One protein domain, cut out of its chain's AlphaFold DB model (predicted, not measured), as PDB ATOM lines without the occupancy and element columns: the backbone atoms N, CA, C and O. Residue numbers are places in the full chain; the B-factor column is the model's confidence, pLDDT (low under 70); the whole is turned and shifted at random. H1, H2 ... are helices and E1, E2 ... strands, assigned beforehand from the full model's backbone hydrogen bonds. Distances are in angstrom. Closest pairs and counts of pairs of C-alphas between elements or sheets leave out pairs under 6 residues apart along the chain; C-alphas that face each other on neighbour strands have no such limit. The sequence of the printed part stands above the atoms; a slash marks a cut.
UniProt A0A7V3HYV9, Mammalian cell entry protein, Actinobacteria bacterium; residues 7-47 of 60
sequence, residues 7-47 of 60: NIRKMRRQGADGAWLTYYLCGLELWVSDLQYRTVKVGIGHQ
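Overview. This is residues 7 to 47 of the 60 residues of the protein "Mammalian cell entry protein" of Actinobacteria bacterium (UniProt A0A7V3HYV9). This model is a strand hairpin, E1 and E2, with a lone short helix of 6 residues, H1, held well away from it at the far end of a drawn-out link, residues 17 to 26. No second layer covers the hairpin, and residues 7 to 24, with H1 among them, stick out from it as a free arm. The printed part has 41 residues, with one named helix and two named strands in the order H1, E1, E2; the two strands form an antiparallel sheet in the order E1 - E2, and the class is mixed, helices and strands. The whole is extended, with a radius of gyration of the C-alphas of 17.8 A, and elongated, spanning 48 by 25 by 14 A.

Along the chain. Start at Asn 7 and go on to C-alpha 11 at (25.258, 42.023, -20.319), where H1 begins; it takes residues 11 to 16 and is 8.7 A from first to last C-alpha. From Ala 16 pass through residues 17 to 26 until you reach C-alpha 27 at (6.482, 41.374, -1.281). There E1 begins, residues 27 to 33, 19.5 A long. After the turn at residues 34 to 38, find E2, residues 39 to 46, the longest strand by residues and 19.7 A long; it ends at C-alpha 46 at (3.043, 39.149, -0.024).

Arrangement. In H1, look at the backbone: every O i to N i+4 pair is within hydrogen-bond range. H1 and E2 are apart, and residues 7 to 24, of which 11 to 16 belong to H1, stand free. A short link of 10 residues takes you from H1 to E1. E1 and E2 form a hairpin with a tight link of 5 residues. They are antiparallel neighbours, with 163 degrees between their directions. Near the turn, the C-alphas of Ser 33 and Thr 39 face each other at 4.5 A, and at the other end those of Gly 27 and His 46 face each other at 4.3 A. Look across the pair at N 30 and O 42, 2.9 A apart, and at N 40 and O 32, 3.0 A apart; both are within hydrogen-bond range.

Size, cuts and confidence. The two C-alphas farthest apart are those of Arg 9 and Gln 36, at 48.3 A, while the C-alphas of Asn 7 and Gln 47, the first and last printed residues, are 35.4 A apart. The printed part runs from residue 7 to 47 with no cut, and no link is long. In the B-factor column the mean pLDDT of the printed part is 75.3; residues 7 to 23 are under 70, and H1 has a mean of 60, against 88 for E1 and 84 for E2.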
ATOM      1  N   ASN A   7      33.740  39.602 -21.259       69.25
ATOM      2  CA  ASN A   7      32.970  39.431 -20.029       69.25
ATOM      3  C   ASN A   7      31.676  40.266 -19.989       69.25
ATOM      4  O   ASN A   7      30.646  39.775 -19.540       69.25
ATOM      5  N   ILE A   8      31.686  41.492 -20.516       66.12
ATOM      6  CA  ILE A   8      30.537  42.419 -20.452       66.12
ATOM      7  C   ILE A   8      29.712  42.421 -21.747       66.12
ATOM      8  O   ILE A   8      28.630  43.008 -21.821       66.12
ATOM      9  N   ARG A   9      30.177  41.706 -22.780       68.44
ATOM     10  CA  ARG A   9      29.509  41.617 -24.088       68.44
ATOM     11  C   ARG A   9      28.120  40.977 -24.005       68.44
ATOM     12  O   ARG A   9      27.254  41.321 -24.807       68.44
ATOM     13  N   LYS A  10      27.903  40.066 -23.048       63.72
ATOM     14  CA  LYS A  10      26.601  39.413 -22.820       63.72
ATOM     15  C   LYS A  10      25.626  40.313 -22.057       63.72
ATOM     16  O   LYS A  10      24.467  40.384 -22.449       63.72
ATOM     17  N   MET A  11      26.100  41.067 -21.059       62.41
ATOM     18  CA  MET A  11      25.258  42.023 -20.319       62.41
ATOM     19  C   MET A  11      24.716  43.145 -21.212       62.41
ATOM     20  O   MET A  11      23.609  43.629 -20.996       62.41
ATOM     21  N   ARG A  12      25.425  43.491 -22.296       63.41
ATOM     22  CA  ARG A  12      24.908  44.421 -23.311       63.41
ATOM     23  C   ARG A  12      23.591  43.954 -23.951       63.41
ATOM     24  O   ARG A  12      22.837  44.813 -24.378       63.41
ATOM     25  N   ARG A  13      23.298  42.647 -24.033       61.22
ATOM     26  CA  ARG A  13      22.015  42.161 -24.583       61.22
ATOM     27  C   ARG A  13      20.844  42.459 -23.646       61.22
ATOM     28  O   ARG A  13      19.867  43.025 -24.105       61.22
ATOM     29  N   GLN A  14      20.996  42.208 -22.344       61.25
ATOM     30  CA  GLN A  14      19.993  42.605 -21.342       61.25
ATOM     31  C   GLN A  14      19.773  44.125 -21.326       61.25
ATOM     32  O   GLN A  14      18.649  44.587 -21.175       61.25
ATOM     33  N   GLY A  15      20.834  44.912 -21.544       56.62
ATOM     34  CA  GLY A  15      20.722  46.367 -21.685       56.62
ATOM     35  C   GLY A  15      20.158  46.850 -23.030       56.62
ATOM     36  O   GLY A  15      19.652  47.966 -23.096       56.62
ATOM     37  N   ALA A  16      20.240  46.047 -24.100       57.00
ATOM     38  CA  ALA A  16      19.801  46.418 -25.451       57.00
ATOM     39  C   ALA A  16      18.308  46.153 -25.704       57.00
ATOM     40  O   ALA A  16      17.737  46.814 -26.566       57.00
ATOM     41  N   ASP A  17      17.672  45.279 -24.918       54.72
ATOM     42  CA  ASP A  17      16.218  45.042 -24.939       54.72
ATOM     43  C   ASP A  17      15.416  46.138 -24.199       54.72
ATOM     44  O   ASP A  17      14.276  45.928 -23.794       54.72
ATOM     45  N   GLY A  18      15.997  47.329 -24.007       52.19
ATOM     46  CA  GLY A  18      15.342  48.421 -23.289       52.19
ATOM     47  C   GLY A  18      15.323  48.192 -21.780       52.19
ATOM     48  O   GLY A  18      14.259  48.193 -21.184       52.19
ATOM     49  N   ALA A  19      16.500  47.967 -21.184       58.53
ATOM     50  CA  ALA A  19      16.849  48.185 -19.772       58.53
ATOM     51  C   ALA A  19      15.720  48.092 -18.714       58.53
ATOM     52  O   ALA A  19      15.643  48.923 -17.811       58.53
ATOM     53  N   TRP A  20      14.888  47.053 -18.773       55.97
ATOM     54  CA  TRP A  20      14.007  46.670 -17.682       55.97
ATOM     55  C   TRP A  20      14.500  45.322 -17.165       55.97
ATOM     56  O   TRP A  20      14.331  44.278 -17.794       55.97
ATOM     57  N   LEU A  21      15.203  45.331 -16.032       62.72
ATOM     58  CA  LEU A  21      15.350  44.082 -15.299       62.72
ATOM     59  C   LEU A  21      13.954  43.708 -14.803       62.72
ATOM     60  O   LEU A  21      13.325  44.481 -14.080       62.72
ATOM     61  N   THR A  22      13.464  42.549 -15.232       65.69
ATOM     62  CA  THR A  22      12.127  42.030 -14.923       65.69
ATOM     63  C   THR A  22      12.048  41.525 -13.487       65.69
ATOM     64  O   THR A  22      11.826  40.346 -13.222       65.69
ATOM     65  N   TYR A  23      12.263  42.425 -12.533       68.62
ATOM     66  CA  TYR A  23      12.047  42.135 -11.128       68.62
ATOM     67  C   TYR A  23      10.550  42.187 -10.834       68.62
ATOM     68  O   TYR A  23       9.891  43.207 -11.029       68.62
ATOM     69  N   TYR A  24      10.016  41.062 -10.372       74.44
ATOM     70  CA  TYR A  24       8.651  40.979  -9.874       74.44
ATOM     71  C   TYR A  24       8.643  41.385  -8.399       74.44
ATOM     72  O   TYR A  24       9.428  40.869  -7.605       74.44
ATOM     73  N   LEU A  25       7.755  42.308  -8.027       78.12
ATOM     74  CA  LEU A  25       7.499  42.625  -6.622       78.12
ATOM     75  C   LEU A  25       6.633  41.517  -6.014       78.12
ATOM     76  O   LEU A  25       5.412  41.532  -6.156       78.12
ATOM     77  N   CYS A  26       7.268  40.559  -5.342       83.50
ATOM     78  CA  CYS A  26       6.563  39.497  -4.621       83.50
ATOM     79  C   CYS A  26       6.118  39.931  -3.221       83.50
ATOM     80  O   CYS A  26       5.088  39.471  -2.735       83.50
ATOM     81  N   GLY A  27       6.838  40.861  -2.593       85.31
ATOM     82  CA  GLY A  27       6.482  41.374  -1.281       85.31
ATOM     83  C   GLY A  27       7.050  42.758  -1.016       85.31
ATOM     84  O   GLY A  27       8.084  43.138  -1.568       85.31
ATOM     85  N   LEU A  28       6.346  43.510  -0.174       85.00
ATOM     86  CA  LEU A  28       6.806  44.787   0.358       85.00
ATOM     87  C   LEU A  28       6.827  44.720   1.880       85.00
ATOM     88  O   LEU A  28       5.814  44.424   2.517       85.00
ATOM     89  N   GLU A  29       7.980  45.044   2.450       87.69
ATOM     90  CA  GLU A  29       8.179  45.141   3.890       87.69
ATOM     91  C   GLU A  29       8.590  46.560   4.242       87.69
ATOM     92  O   GLU A  29       9.492  47.137   3.628       87.69
ATOM     93  N   LEU A  30       7.935  47.117   5.252       86.81
ATOM     94  CA  LEU A  30       8.259  48.425   5.780       86.81
ATOM     95  C   LEU A  30       8.957  48.264   7.127       86.81
ATOM     96  O   LEU A  30       8.484  47.570   8.029       86.81
ATOM     97  N   TRP A  31      10.119  48.898   7.219       89.19
ATOM     98  CA  TRP A  31      11.015  48.813   8.359       89.19
ATOM     99  C   TRP A  31      10.958  50.158   9.070       89.19
ATOM    100  O   TRP A  31      11.380  51.171   8.510       89.19
ATOM    101  N   VAL A  32      10.401  50.175  10.279       89.00
ATOM    102  CA  VAL A  32      10.359  51.382  11.114       89.00
ATOM    103  C   VAL A  32      11.325  51.197  12.268       89.00
ATOM    104  O   VAL A  32      11.215  50.223  13.015       89.00
ATOM    105  N   SER A  33      12.255  52.139  12.407       92.31
ATOM    106  CA  SER A  33      13.221  52.197  13.504       92.31
ATOM    107  C   SER A  33      12.863  53.347  14.441       92.31
ATOM    108  O   SER A  33      12.665  54.470  13.972       92.31
ATOM    109  N   ASP A  34      12.797  53.092  15.747       91.88
ATOM    110  CA  ASP A  34      12.692  54.153  16.754       91.88
ATOM    111  C   ASP A  34      14.079  54.718  17.135       91.88
ATOM    112  O   ASP A  34      15.125  54.206  16.727       91.88
ATOM    113  N   LEU A  35      14.108  55.784  17.944       91.44
ATOM    114  CA  LEU A  35      15.361  56.363  18.461       91.44
ATOM    115  C   LEU A  35      16.101  55.434  19.442       91.44
ATOM    116  O   LEU A  35      17.245  55.702  19.795       91.44
ATOM    117  N   GLN A  36      15.461  54.356  19.896       89.31
ATOM    118  CA  GLN A  36      16.046  53.362  20.794       89.31
ATOM    119  C   GLN A  36      16.582  52.148  20.019       89.31
ATOM    120  O   GLN A  36      16.856  51.112  20.625       89.31
ATOM    121  N   TYR A  37      16.754  52.285  18.696       81.44
ATOM    122  CA  TYR A  37      17.262  51.263  17.776       81.44
ATOM    123  C   TYR A  37      16.428  49.979  17.726       81.44
ATOM    124  O   TYR A  37      16.895  48.939  17.256       81.44
ATOM    125  N   ARG A  38      15.172  50.036  18.166       87.44
ATOM    126  CA  ARG A  38      14.229  48.936  18.002       87.44
ATOM    127  C   ARG A  38      13.605  49.040  16.622       87.44
ATOM    128  O   ARG A  38      13.109  50.092  16.226       87.44
ATOM    129  N   THR A  39      13.654  47.936  15.883       89.56
ATOM    130  CA  THR A  39      13.112  47.840  14.526       89.56
ATOM    131  C   THR A  39      11.894  46.940  14.524       89.56
ATOM    132  O   THR A  39      11.962  45.791  14.961       89.56
ATOM    133  N   VAL A  40      10.785  47.446  13.996       88.81
ATOM    134  CA  VAL A  40       9.607  46.628  13.703       88.81
ATOM    135  C   VAL A  40       9.545  46.420  12.199       88.81
ATOM    136  O   VAL A  40       9.675  47.371  11.423       88.81
ATOM    137  N   LYS A  41       9.349  45.164  11.796       87.88
ATOM    138  CA  LYS A  41       9.077  44.796  10.407       87.88
ATOM    139  C   LYS A  41       7.576  44.641  10.237       87.88
ATOM    140  O   LYS A  41       6.971  43.791  10.888       87.88
ATOM    141  N   VAL A  42       6.984  45.454   9.372       81.50
ATOM    142  CA  VAL A  42       5.566  45.359   9.022       81.50
ATOM    143  C   VAL A  42       5.472  44.976   7.549       81.50
ATOM    144  O   VAL A  42       5.818  45.764   6.669       81.50
ATOM    145  N   GLY A  43       5.041  43.744   7.278       81.94
ATOM    146  CA  GLY A  43       4.769  43.281   5.918       81.94
ATOM    147  C   GLY A  43       3.490  43.929   5.395       81.94
ATOM    148  O   GLY A  43       2.425  43.729   5.973       81.94
ATOM    149  N   ILE A  44       3.588  44.712   4.318       76.25
ATOM    150  CA  ILE A  44       2.435  45.394   3.701       76.25
ATOM    151  C   ILE A  44       1.623  44.399   2.857       76.25
ATOM    152  O   ILE A  44       0.399  44.480   2.801       76.25
ATOM    153  N   GLY A  45       2.296  43.441   2.216       81.62
ATOM    154  CA  GLY A  45       1.641  42.382   1.456       81.62
ATOM    155  C   GLY A  45       2.642  41.464   0.767       81.62
ATOM    156  O   GLY A  45       3.685  41.925   0.304       81.62
ATOM    157  N   HIS A  46       2.301  40.177   0.701       82.81
ATOM    158  CA  HIS A  46       3.043  39.149  -0.024       82.81
ATOM    159  C   HIS A  46       2.110  38.467  -1.030       82.81
ATOM    160  O   HIS A  46       1.032  37.995  -0.666       82.81
ATOM    161  N   GLN A  47       2.504  38.438  -2.302       75.62
ATOM    162  CA  GLN A  47       1.747  37.770  -3.354       75.62
ATOM    163  C   GLN A  47       2.075  36.276  -3.336       75.62
ATOM    164  O   GLN A  47       3.204  35.884  -3.599       75.62
TER     165      GLN A  47